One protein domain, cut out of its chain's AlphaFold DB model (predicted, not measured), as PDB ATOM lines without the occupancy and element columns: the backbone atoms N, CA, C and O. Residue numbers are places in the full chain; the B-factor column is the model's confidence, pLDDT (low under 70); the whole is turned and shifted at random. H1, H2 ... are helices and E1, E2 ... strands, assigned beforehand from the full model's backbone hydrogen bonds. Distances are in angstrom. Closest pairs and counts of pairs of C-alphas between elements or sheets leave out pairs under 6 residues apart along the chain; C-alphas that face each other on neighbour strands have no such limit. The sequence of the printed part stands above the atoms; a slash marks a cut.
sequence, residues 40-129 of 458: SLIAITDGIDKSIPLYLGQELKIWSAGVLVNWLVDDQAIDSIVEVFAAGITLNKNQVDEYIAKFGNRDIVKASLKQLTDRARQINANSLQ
ATOM      1  N   SER A  40      91.799 106.900 166.049       78.69
ATOM      2  CA  SER A  40      91.195 107.664 164.958       78.69
ATOM      3  C   SER A  40      90.346 108.829 165.481       78.69
ATOM      4  O   SER A  40      90.363 109.914 164.901       78.69
ATOM      5  N   LEU A  41      89.644 108.643 166.606       77.75
ATOM      6  CA  LEU A  41      88.820 109.682 167.236       77.75
ATOM      7  C   LEU A  41      89.678 110.772 167.889       77.75
ATOM      8  O   LEU A  41      89.356 111.957 167.782       77.75
ATOM      9  N   ILE A  42      90.789 110.385 168.523       78.69
ATOM     10  CA  ILE A  42      91.742 111.334 169.119       78.69
ATOM     11  C   ILE A  42      92.387 112.174 168.012       78.69
ATOM     12  O   ILE A  42      92.385 113.401 168.087       78.69
ATOM     13  N   ALA A  43      92.837 111.526 166.934       79.94
ATOM     14  CA  ALA A  43      93.452 112.208 165.802       79.94
ATOM     15  C   ALA A  43      92.513 113.236 165.146       79.94
ATOM     16  O   ALA A  43      92.935 114.354 164.866       79.94
ATOM     17  N   ILE A  44      91.228 112.904 164.969       80.44
ATOM     18  CA  ILE A  44      90.226 113.841 164.430       80.44
ATOM     19  C   ILE A  44      90.048 115.058 165.348       80.44
ATOM     20  O   ILE A  44      89.950 116.183 164.861       80.44
ATOM     21  N   THR A  45      90.015 114.841 166.664       77.19
ATOM     22  CA  THR A  45      89.771 115.905 167.653       77.19
ATOM     23  C   THR A  45      90.932 116.898 167.723       77.19
ATOM     24  O   THR A  45      90.710 118.096 167.890       77.19
ATOM     25  N   ASP A  46      92.162 116.415 167.547       76.50
ATOM     26  CA  ASP A  46      93.377 117.229 167.605       76.50
ATOM     27  C   ASP A  46      93.863 117.711 166.221       76.50
ATOM     28  O   ASP A  46      94.919 118.334 166.118       76.50
ATOM     29  N   GLY A  47      93.097 117.450 165.153       74.50
ATOM     30  CA  GLY A  47      93.438 117.873 163.788       74.50
ATOM     31  C   GLY A  47      94.652 117.151 163.195       74.50
ATOM     32  O   GLY A  47      95.308 117.680 162.298       74.50
ATOM     33  N   ILE A  48      94.962 115.957 163.700       82.06
ATOM     34  CA  ILE A  48      96.064 115.112 163.243       82.06
ATOM     35  C   ILE A  48      95.654 114.400 161.950       82.06
ATOM     36  O   ILE A  48      94.515 113.948 161.800       82.06
ATOM     37  N   ASP A  49      96.593 114.285 161.011       80.38
ATOM     38  CA  ASP A  49      96.342 113.643 159.723       80.38
ATOM     39  C   ASP A  49      95.915 112.175 159.897       80.38
ATOM     40  O   ASP A  49      96.537 111.407 160.637       80.38
ATOM     41  N   LYS A  50      94.855 111.779 159.182       78.25
ATOM     42  CA  LYS A  50      94.252 110.439 159.234       78.25
ATOM     43  C   LYS A  50      95.227 109.337 158.822       78.25
ATOM     44  O   LYS A  50      95.039 108.193 159.231       78.25
ATOM     45  N   SER A  51      96.276 109.652 158.065       79.00
ATOM     46  CA  SER A  51      97.294 108.674 157.674       79.00
ATOM     47  C   SER A  51      98.089 108.117 158.862       79.00
ATOM     48  O   SER A  51      98.561 106.985 158.809       79.00
ATOM     49  N   ILE A  52      98.239 108.893 159.942       79.56
ATOM     50  CA  ILE A  52      99.019 108.512 161.131       79.56
ATOM     51  C   ILE A  52      98.334 107.392 161.940       79.56
ATOM     52  O   ILE A  52      98.953 106.340 162.115       79.56
ATOM     53  N   PRO A  53      97.073 107.534 162.403       79.62
ATOM     54  CA  PRO A  53      96.374 106.446 163.090       79.62
ATOM     55  C   PRO A  53      96.113 105.242 162.170       79.62
ATOM     56  O   PRO A  53      96.154 104.108 162.641       79.62
ATOM     57  N   LEU A  54      95.920 105.455 160.861       78.81
ATOM     58  CA  LEU A  54      95.757 104.359 159.898       78.81
ATOM     59  C   LEU A  54      97.025 103.510 159.756       78.81
ATOM     60  O   LEU A  54      96.930 102.285 159.750       78.81
ATOM     61  N   TYR A  55      98.206 104.131 159.701       80.75
ATOM     62  CA  TYR A  55      99.480 103.408 159.701       80.75
ATOM     63  C   TYR A  55      99.688 102.606 160.993       80.75
ATOM     64  O   TYR A  55     100.000 101.415 160.941       80.75
ATOM     65  N   LEU A  56      99.464 103.243 162.150       80.69
ATOM     66  CA  LEU A  56      99.578 102.598 163.462       80.69
ATOM     67  C   LEU A  56      98.654 101.375 163.559       80.69
ATOM     68  O   LEU A  56      99.070 100.316 164.029       80.69
ATOM     69  N   GLY A  57      97.430 101.487 163.046       77.06
ATOM     70  CA  GLY A  57      96.463 100.397 163.026       77.06
ATOM     71  C   GLY A  57      96.794  99.281 162.031       77.06
ATOM     72  O   GLY A  57      96.748  98.101 162.387       77.06
ATOM     73  N   GLN A  58      97.121  99.616 160.782       78.94
ATOM     74  CA  GLN A  58      97.278  98.626 159.709       78.94
ATOM     75  C   GLN A  58      98.626  97.905 159.752       78.94
ATOM     76  O   GLN A  58      98.662  96.679 159.656       78.94
ATOM     77  N   GLU A  59      99.722  98.643 159.920       75.56
ATOM     78  CA  GLU A  59     101.080  98.089 159.837       75.56
ATOM     79  C   GLU A  59     101.591  97.650 161.217       75.56
ATOM     80  O   GLU A  59     102.231  96.607 161.342       75.56
ATOM     81  N   LEU A  60     101.249  98.391 162.280       75.38
ATOM     82  CA  LEU A  60     101.714  98.104 163.646       75.38
ATOM     83  C   LEU A  60     100.660  97.419 164.535       75.38
ATOM     84  O   LEU A  60     100.987  96.976 165.636       75.38
ATOM     85  N   LYS A  61      99.416  97.252 164.058       77.81
ATOM     86  CA  LYS A  61      98.282  96.650 164.797       77.81
ATOM     87  C   LYS A  61      97.908  97.386 166.092       77.81
ATOM     88  O   LYS A  61      97.310  96.795 166.993       77.81
ATOM     89  N   ILE A  62      98.202  98.682 166.170       80.31
ATOM     90  CA  ILE A  62      97.924  99.555 167.312       80.31
ATOM     91  C   ILE A  62      96.685 100.399 166.998       80.31
ATOM     92  O   ILE A  62      96.750 101.343 166.220       80.31
ATOM     93  N   TRP A  63      95.556 100.067 167.624       77.06
ATOM     94  CA  TRP A  63      94.271 100.752 167.395       77.06
ATOM     95  C   TRP A  63      93.765 101.541 168.610       77.06
ATOM     96  O   TRP A  63      92.874 102.377 168.482       77.06
ATOM     97  N   SER A  64      94.328 101.297 169.797       78.31
ATOM     98  CA  SER A  64      93.871 101.906 171.047       78.31
ATOM     99  C   SER A  64      94.913 102.826 171.674       78.31
ATOM    100  O   SER A  64      96.117 102.556 171.644       78.31
ATOM    101  N   ALA A  65      94.424 103.889 172.320       75.06
ATOM    102  CA  ALA A  65      95.236 104.826 173.097       75.06
ATOM    103  C   ALA A  65      96.100 104.132 174.166       75.06
ATOM    104  O   ALA A  65      97.261 104.483 174.353       75.06
ATOM    105  N   GLY A  66      95.567 103.099 174.829       71.62
ATOM    106  CA  GLY A  66      96.297 102.310 175.828       71.62
ATOM    107  C   GLY A  66      97.506 101.566 175.258       71.62
ATOM    108  O   GLY A  66      98.586 101.605 175.840       71.62
ATOM    109  N   VAL A  67      97.349 100.935 174.090       76.56
ATOM    110  CA  VAL A  67      98.444 100.197 173.439       76.56
ATOM    111  C   VAL A  67      99.493 101.165 172.890       76.56
ATOM    112  O   VAL A  67     100.683 100.888 173.006       76.56
ATOM    113  N   LEU A  68      99.073 102.327 172.375       78.12
ATOM    114  CA  LEU A  68      99.990 103.361 171.891       78.12
ATOM    115  C   LEU A  68     100.935 103.856 172.997       78.12
ATOM    116  O   LEU A  68     102.138 103.949 172.772       78.12
ATOM    117  N   VAL A  69     100.409 104.128 174.196       78.25
ATOM    118  CA  VAL A  69     101.195 104.653 175.329       78.25
ATOM    119  C   VAL A  69     102.236 103.652 175.831       78.25
ATOM    120  O   VAL A  69     103.334 104.061 176.198       78.25
ATOM    121  N   ASN A  70     101.922 102.355 175.807       75.44
ATOM    122  CA  ASN A  70     102.862 101.303 176.203       75.44
ATOM    123  C   ASN A  70     103.916 101.001 175.129       75.44
ATOM    124  O   ASN A  70     104.953 100.424 175.441       75.44
ATOM    125  N   TRP A  71     103.646 101.356 173.873       73.62
ATOM    126  CA  TRP A  71     104.553 101.114 172.753       73.62
ATOM    127  C   TRP A  71     105.506 102.299 172.519       73.62
ATOM    128  O   TRP A  71     106.688 102.107 172.253       73.62
ATOM    129  N   LEU A  72     105.024 103.534 172.698       72.81
ATOM    130  CA  LEU A  72     105.796 104.779 172.568       72.81
ATOM    131  C   LEU A  72     106.359 105.259 173.911       72.81
ATOM    132  O   LEU A  72     106.060 106.360 174.391       72.81
ATOM    133  N   VAL A  73     107.179 104.404 174.525       66.38
ATOM    134  CA  VAL A  73     107.940 104.742 175.740       66.38
ATOM    135  C   VAL A  73     109.211 105.521 175.387       66.38
ATOM    136  O   VAL A  73     109.557 106.465 176.095       66.38
ATOM    137  N   ASP A  74     109.830 105.204 174.243       72.38
ATOM    138  CA  ASP A  74     111.129 105.742 173.833       72.38
ATOM    139  C   ASP A  74     111.031 106.656 172.599       72.38
ATOM    140  O   ASP A  74     110.376 106.330 171.605       72.38
ATOM    141  N   ASP A  75     111.760 107.779 172.613       72.81
ATOM    142  CA  ASP A  75     111.838 108.729 171.485       72.81
ATOM    143  C   ASP A  75     112.393 108.071 170.195       72.81
ATOM    144  O   ASP A  75     112.070 108.508 169.089       72.81
ATOM    145  N   GLN A  76     113.148 106.968 170.310       75.62
ATOM    146  CA  GLN A  76     113.644 106.188 169.164       75.62
ATOM    147  C   GLN A  76     112.519 105.508 168.361       75.62
ATOM    148  O   GLN A  76     112.615 105.379 167.138       75.62
ATOM    149  N   ALA A  77     111.423 105.110 169.017       75.88
ATOM    150  CA  ALA A  77     110.262 104.534 168.336       75.88
ATOM    151  C   ALA A  77     109.499 105.598 167.527       75.88
ATOM    152  O   ALA A  77     108.994 105.309 166.445       75.88
ATOM    153  N   ILE A  78     109.486 106.850 167.999       79.94
ATOM    154  CA  ILE A  78     108.925 107.984 167.251       79.94
ATOM    155  C   ILE A  78     109.770 108.258 166.010       79.94
ATOM    156  O   ILE A  78     109.230 108.406 164.914       79.94
ATOM    157  N   ASP A  79     111.093 108.301 166.171       79.69
ATOM    158  CA  ASP A  79     112.003 108.645 165.081       79.69
ATOM    159  C   ASP A  79     111.991 107.601 163.953       79.69
ATOM    160  O   ASP A  79     111.996 107.983 162.781       79.69
ATOM    161  N   SER A  80     111.846 106.308 164.272       81.81
ATOM    162  CA  SER A  80     111.703 105.255 163.251       81.81
ATOM    163  C   SER A  80     110.403 105.375 162.440       81.81
ATOM    164  O   SER A  80     110.418 105.218 161.221       81.81
ATOM    165  N   ILE A  81     109.281 105.742 163.070       80.38
ATOM    166  CA  ILE A  81     108.013 105.986 162.361       80.38
ATOM    167  C   ILE A  81     108.112 107.230 161.470       80.38
ATOM    168  O   ILE A  81     107.633 107.231 160.334       80.38
ATOM    169  N   VAL A  82     108.752 108.293 161.959       82.44
ATOM    170  CA  VAL A  82     108.960 109.523 161.182       82.44
ATOM    171  C   VAL A  82     109.797 109.244 159.929       82.44
ATOM    172  O   VAL A  82     109.524 109.824 158.877       82.44
ATOM    173  N   GLU A  83     110.772 108.332 159.998       81.50
ATOM    174  CA  GLU A  83     111.543 107.891 158.828       81.50
ATOM    175  C   GLU A  83     110.690 107.169 157.787       81.50
ATOM    176  O   GLU A  83     110.819 107.448 156.593       81.50
ATOM    177  N   VAL A  84     109.760 106.319 158.226       80.44
ATOM    178  CA  VAL A  84     108.822 105.621 157.335       80.44
ATOM    179  C   VAL A  84     107.899 106.611 156.614       80.44
ATOM    180  O   VAL A  84     107.715 106.522 155.399       80.44
ATOM    181  N   PHE A  85     107.381 107.621 157.317       79.12
ATOM    182  CA  PHE A  85     106.557 108.669 156.700       79.12
ATOM    183  C   PHE A  85     107.348 109.635 155.804       79.12
ATOM    184  O   PHE A  85     106.781 110.198 154.861       79.12
ATOM    185  N   ALA A  86     108.646 109.820 156.066       76.62
ATOM    186  CA  ALA A  86     109.536 110.603 155.211       76.62
ATOM    187  C   ALA A  86     109.865 109.869 153.896       76.62
ATOM    188  O   ALA A  86     109.945 110.503 152.839       76.62
ATOM    189  N   ALA A  87     110.011 108.539 153.950       75.50
ATOM    190  CA  ALA A  87     110.194 107.687 152.774       75.50
ATOM    191  C   ALA A  87     108.926 107.616 151.897       75.50
ATOM    192  O   ALA A  87     109.029 107.519 150.673       75.50
ATOM    193  N   GLY A  88     107.749 107.775 152.510       74.19
ATOM    194  CA  GLY A  88     106.443 107.710 151.858       74.19
ATOM    195  C   GLY A  88     105.887 106.291 151.908       74.19
ATOM    196  O   GLY A  88     106.511 105.355 151.414       74.19
ATOM    197  N   ILE A  89     104.710 106.131 152.510       77.50
ATOM    198  CA  ILE A  89     104.101 104.823 152.755       77.50
ATOM    199  C   ILE A  89     102.771 104.675 152.020       77.50
ATOM    200  O   ILE A  89     101.962 105.601 151.999       77.50
ATOM    201  N   THR A  90     102.537 103.505 151.420       75.19
ATOM    202  CA  THR A  90     101.235 103.133 150.853       75.19
ATOM    203  C   THR A  90     100.319 102.621 151.959       75.19
ATOM    204  O   THR A  90     100.604 101.604 152.595       75.19
ATOM    205  N   LEU A  91      99.226 103.342 152.201       72.19
ATOM    206  CA  LEU A  91      98.186 102.966 153.161       72.19
ATOM    207  C   LEU A  91      96.964 102.426 152.413       72.19
ATOM    208  O   LEU A  91      96.746 102.785 151.257       72.19
ATOM    209  N   ASN A  92      96.168 101.574 153.072       66.19
ATOM    210  CA  ASN A  92      95.010 100.890 152.477       66.19
ATOM    211  C   ASN A  92      95.356  99.965 151.293       66.19
ATOM    212  O   ASN A  92      94.624  99.902 150.304       66.19
ATOM    213  N   LYS A  93      96.458  99.210 151.397       65.62
ATOM    214  CA  LYS A  93      96.845  98.208 150.389       65.62
ATOM    215  C   LYS A  93      95.661  97.275 150.092       65.62
ATOM    216  O   LYS A  93      95.123  96.649 151.007       65.62
ATOM    217  N   ASN A  94      95.296  97.150 148.815       56.38
ATOM    218  CA  ASN A  94      94.192  96.319 148.310       56.38
ATOM    219  C   ASN A  94      92.763  96.811 148.637       56.38
ATOM    220  O   ASN A  94      91.823  96.014 148.602       56.38
ATOM    221  N   GLN A  95      92.573  98.100 148.936       63.25
ATOM    222  CA  GLN A  95      91.249  98.734 149.016       63.25
ATOM    223  C   GLN A  95      91.072  99.803 147.924       63.25
ATOM    224  O   GLN A  95      92.033 100.219 147.288       63.25
ATOM    225  N   VAL A  96      89.824 100.235 147.697       53.19
ATOM    226  CA  VAL A  96      89.456 101.197 146.635       53.19
ATOM    227  C   VAL A  96      90.120 102.575 146.828       53.19
ATOM    228  O   VAL A  96      90.355 103.272 145.847       53.19
ATOM    229  N   ASP A  97      90.509 102.915 148.064       63.69
ATOM    230  CA  ASP A  97      91.123 104.192 148.452       63.69
ATOM    231  C   ASP A  97      92.603 104.029 148.872       63.69
ATOM    232  O   ASP A  97      93.004 104.447 149.966       63.69
ATOM    233  N   GLU A  98      93.420 103.373 148.040       72.38
ATOM    234  CA  GLU A  98      94.879 103.319 148.228       72.38
ATOM    235  C   GLU A  98      95.504 104.693 147.947       72.38
ATOM    236  O   GLU A  98      95.299 105.288 146.887       72.38
ATOM    237  N   TYR A  99      96.298 105.206 148.889       73.88
ATOM    238  CA  TYR A  99      97.039 106.452 148.693       73.88
ATOM    239  C   TYR A  99      98.407 106.414 149.377       73.88
ATOM    240  O   TYR A  99      98.633 105.703 150.359       73.88
ATOM    241  N   ILE A 100      99.341 107.203 148.836       74.31
ATOM    242  CA  ILE A 100     100.689 107.351 149.385       74.31
ATOM    243  C   ILE A 100     100.676 108.508 150.382       74.31
ATOM    244  O   ILE A 100     100.563 109.673 149.994       74.31
ATOM    245  N   ALA A 101     100.823 108.192 151.664       73.62
ATOM    246  CA  ALA A 101     101.033 109.186 152.702       73.62
ATOM    247  C   ALA A 101     102.519 109.559 152.745       73.62
ATOM    248  O   ALA A 101     103.371 108.751 153.121       73.62
ATOM    249  N   LYS A 102     102.835 110.795 152.348       75.75
ATOM    250  CA  LYS A 102     104.185 111.358 152.431       75.75
ATOM    251  C   LYS A 102     104.133 112.727 153.084       75.75
ATOM    252  O   LYS A 102     103.449 113.626 152.599       75.75
ATOM    253  N   PHE A 103     104.923 112.904 154.134       75.31
ATOM    254  CA  PHE A 103     105.048 114.188 154.812       75.31
ATOM    255  C   PHE A 103     106.363 114.853 154.423       75.31
ATOM    256  O   PHE A 103     107.438 114.280 154.582       75.31
ATOM    257  N   GLY A 104     106.281 116.082 153.909       64.94
ATOM    258  CA  GLY A 104     107.464 116.863 153.533       64.94
ATOM    259  C   GLY A 104     108.255 117.400 154.730       64.94
ATOM    260  O   GLY A 104     109.431 117.714 154.583       64.94
ATOM    261  N   ASN A 105     107.631 117.492 155.910       76.50
ATOM    262  CA  ASN A 105     108.257 118.013 157.119       76.50
ATOM    263  C   ASN A 105     108.212 116.973 158.251       76.50
ATOM    264  O   ASN A 105     107.145 116.650 158.776       76.50
ATOM    265  N   ARG A 106     109.396 116.469 158.621       76.69
ATOM    266  CA  ARG A 106     109.594 115.450 159.664       76.69
ATOM    267  C   ARG A 106     109.163 115.945 161.045       76.69
ATOM    268  O   ARG A 106     108.630 115.162 161.830       76.69
ATOM    269  N   ASP A 107     109.317 117.240 161.307       76.62
ATOM    270  CA  ASP A 107     108.998 117.835 162.605       76.62
ATOM    271  C   ASP A 107     107.489 117.866 162.857       76.62
ATOM    272  O   ASP A 107     107.049 117.671 163.986       76.62
ATOM    273  N   ILE A 108     106.682 118.022 161.800       78.38
ATOM    274  CA  ILE A 108     105.215 118.015 161.897       78.38
ATOM    275  C   ILE A 108     104.710 116.615 162.255       78.38
ATOM    276  O   ILE A 108     103.844 116.479 163.117       78.38
ATOM    277  N   VAL A 109     105.275 115.565 161.650       79.62
ATOM    278  CA  VAL A 109     104.914 114.172 161.972       79.62
ATOM    279  C   VAL A 109     105.334 113.828 163.396       79.62
ATOM    280  O   VAL A 109     104.543 113.269 164.153       79.62
ATOM    281  N   LYS A 110     106.549 114.224 163.792       81.06
ATOM    282  CA  LYS A 110     107.054 114.018 165.153       81.06
ATOM    283  C   LYS A 110     106.185 114.734 166.188       81.06
ATOM    284  O   LYS A 110     105.801 114.121 167.180       81.06
ATOM    285  N   ALA A 111     105.832 115.996 165.944       80.38
ATOM    286  CA  ALA A 111     104.941 116.764 166.811       80.38
ATOM    287  C   ALA A 111     103.540 116.140 166.888       80.38
ATOM    288  O   ALA A 111     102.998 116.011 167.980       80.38
ATOM    289  N   SER A 112     102.998 115.673 165.759       80.56
ATOM    290  CA  SER A 112     101.683 115.023 165.701       80.56
ATOM    291  C   SER A 112     101.656 113.702 166.474       80.56
ATOM    292  O   SER A 112     100.717 113.440 167.219       80.56
ATOM    293  N   LEU A 113     102.707 112.882 166.358       82.88
ATOM    294  CA  LEU A 113     102.848 111.638 167.122       82.88
ATOM    295  C   LEU A 113     103.011 111.901 168.621       82.88
ATOM    296  O   LEU A 113     102.405 111.198 169.432       82.88
ATOM    297  N   LYS A 114     103.787 112.925 169.001       83.88
ATOM    298  CA  LYS A 114     103.924 113.342 170.405       83.88
ATOM    299  C   LYS A 114     102.595 113.834 170.968       83.88
ATOM    300  O   LYS A 114     102.174 113.342 172.004       83.88
ATOM    301  N   GLN A 115     101.883 114.687 170.237       82.81
ATOM    302  CA  GLN A 115     100.564 115.180 170.632       82.81
ATOM    303  C   GLN A 115      99.541 114.044 170.774       82.81
ATOM    304  O   GLN A 115      98.826 113.995 171.774       82.81
ATOM    305  N   LEU A 116      99.514 113.094 169.832       81.81
ATOM    306  CA  LEU A 116      98.657 111.907 169.913       81.81
ATOM    307  C   LEU A 116      98.983 111.063 171.153       81.81
ATOM    308  O   LEU A 116      98.082 110.590 171.845       81.81
ATOM    309  N   THR A 117     100.273 110.902 171.453       83.62
ATOM    310  CA  THR A 117     100.755 110.135 172.608       83.62
ATOM    311  C   THR A 117     100.428 110.837 173.925       83.62
ATOM    312  O   THR A 117      99.934 110.195 174.849       83.62
ATOM    313  N   ASP A 118     100.630 112.150 174.018       83.44
ATOM    314  CA  ASP A 118     100.316 112.951 175.206       83.44
ATOM    315  C   ASP A 118      98.814 112.959 175.493       83.44
ATOM    316  O   ASP A 118      98.386 112.828 176.642       83.44
ATOM    317  N   ARG A 119      97.992 113.025 174.446       79.00
ATOM    318  CA  ARG A 119      96.534 112.926 174.559       79.00
ATOM    319  C   ARG A 119      96.069 111.535 174.937       79.00
ATOM    320  O   ARG A 119      95.207 111.409 175.804       79.00
ATOM    321  N   ALA A 120      96.685 110.495 174.385       80.25
ATOM    322  CA  ALA A 120      96.450 109.125 174.820       80.25
ATOM    323  C   ALA A 120      96.824 108.932 176.305       80.25
ATOM    324  O   ALA A 120      96.053 108.332 177.055       80.25
ATOM    325  N   ARG A 121      97.941 109.517 176.770       82.00
ATOM    326  CA  ARG A 121      98.329 109.529 178.194       82.00
ATOM    327  C   ARG A 121      97.322 110.288 179.049       82.00
ATOM    328  O   ARG A 121      96.951 109.795 180.107       82.00
ATOM    329  N   GLN A 122      96.852 111.449 178.597       80.31
ATOM    330  CA  GLN A 122      95.872 112.255 179.325       80.31
ATOM    331  C   GLN A 122      94.513 111.553 179.429       80.31
ATOM    332  O   GLN A 122      93.896 111.582 180.488       80.31
ATOM    333  N   ILE A 123      94.053 110.890 178.367       73.88
ATOM    334  CA  ILE A 123      92.806 110.111 178.377       73.88
ATOM    335  C   ILE A 123      92.942 108.903 179.307       73.88
ATOM    336  O   ILE A 123      92.049 108.669 180.120       73.88
ATOM    337  N   ASN A 124      94.078 108.199 179.269       70.50
ATOM    338  CA  ASN A 124      94.359 107.117 180.212       70.50
ATOM    339  C   ASN A 124      94.418 107.638 181.661       70.50
ATOM    340  O   ASN A 124      93.812 107.045 182.547       70.50
ATOM    341  N   ALA A 125      95.054 108.784 181.915       70.31
ATOM    342  CA  ALA A 125      95.113 109.393 183.245       70.31
ATOM    343  C   ALA A 125      93.735 109.865 183.741       70.31
ATOM    344  O   ALA A 125      93.388 109.642 184.898       70.31
ATOM    345  N   ASN A 126      92.919 110.459 182.868       65.19
ATOM    346  CA  ASN A 126      91.559 110.892 183.193       65.19
ATOM    347  C   ASN A 126      90.621 109.702 183.426       65.19
ATOM    348  O   ASN A 126      89.742 109.788 184.277       65.19
ATOM    349  N   SER A 127      90.829 108.577 182.734       60.94
ATOM    350  CA  SER A 127      90.087 107.336 182.995       60.94
ATOM    351  C   SER A 127      90.373 106.741 184.383       60.94
ATOM    352  O   SER A 127      89.564 105.974 184.900       60.94
ATOM    353  N   LEU A 128      91.479 107.151 185.017       52.75
ATOM    354  CA  LEU A 128      91.864 106.771 186.379       52.75
ATOM    355  C   LEU A 128      91.397 107.783 187.447       52.75
ATOM    356  O   LEU A 128      91.577 107.531 188.639       52.75
ATOM    357  N   GLN A 129      90.783 108.913 187.065       44.97
ATOM    358  CA  GLN A 129      90.258 109.901 188.013       44.97
ATOM    359  C   GLN A 129      88.774 109.653 188.321       44.97
ATOM    360  O   GLN A 129      87.893 109.829 187.482       44.97
TER     361      GLN A 129
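AT A GLANCE: This is residues 40 to 129 of the 458 residues of the protein "Hypothetical protein" of Polarella glacialis (UniProt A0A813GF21). A small two-stranded hairpin, E1 and E2, forms one end of an elongated helical body, and the last residues of the long helix H5 reach toward the other end. H1, H3 and H4 pack on different parts of H5, and H2 lies near the middle with E1 close to it. The printed part has 90 residues, with five named helices and two named strands in the order H1, H2, H3, H4, E1, E2, H5; the sheet is antiparallel, in the order E1, E2, and the class is mostly helix. The whole is compact, with a radius of gyration of the C-alphas of 13.0 A, and spans 41 by 27 by 21 A along its main axes.

IN THESE COORDINATES: E1 is residues 89 to 91 and E2 is residues 99 to 101. H5, residues 106 to 127, is the longest helix at 31.5 A; it begins with C-alpha 106 at (109.594, 115.450, 159.664) and ends with C-alpha 127 at (90.087, 107.336, 182.995). H4, residues 75 to 87, is 18.8 A long. H1 is residues 40 to 45, with C-alpha 40 at (91.195, 107.664, 164.958). H2 is residues 51 to 58, and H3 is residues 65 to 71.

HOW THE PARTS SIT: E1 and E2 form an antiparallel hairpin with 134 degrees between their directions; N 89 and O 101, at 3.0 A, and N 101 and O 89, at 2.9 A, are within hydrogen-bond range. The closest C-alphas of H2 and E1, those of Tyr 55 and Leu 91, are 6.7 A apart. H1 and H2 form a helical hairpin and only just touch, with 3 pairs of C-alphas within 8 A; the closest are those of Ser 40 and Pro 53, 5.6 A apart, at a shallow tilt of 21 degrees, opposite ways. H5 is the hub. Its residues 106 to 114 alone touch H4, closest at the C-alphas of Val 82 and Arg 106, 6.2 A apart, at a steep tilt of 46 degrees, opposite ways. Its residues 117 to 124 alone touch H3, closest at the C-alphas of Ala 65 and Ala 120, 4.8 A apart, at a steep tilt of 63 degrees, opposite ways. Its residues 116 to 120 alone touch H1, closest at the C-alphas of Ala 43 and Leu 116, 6.6 A apart, about perpendicular at 83 degrees. H2 and H4 are near each other, while E1 and H5 are apart. In H1, H2, H3, H4 and H5 every O i to N i+4 pair is within hydrogen-bond range.

THE WHOLE: The two C-alphas farthest apart, those of Val 96 and Gln 129, are 42.3 A from each other. The printed part has no cut and no long link. The mean pLDDT of the printed part is 75.5, and it is under 70 at residue 73, residues 92 to 97, residue 104 and residues 126 to 129.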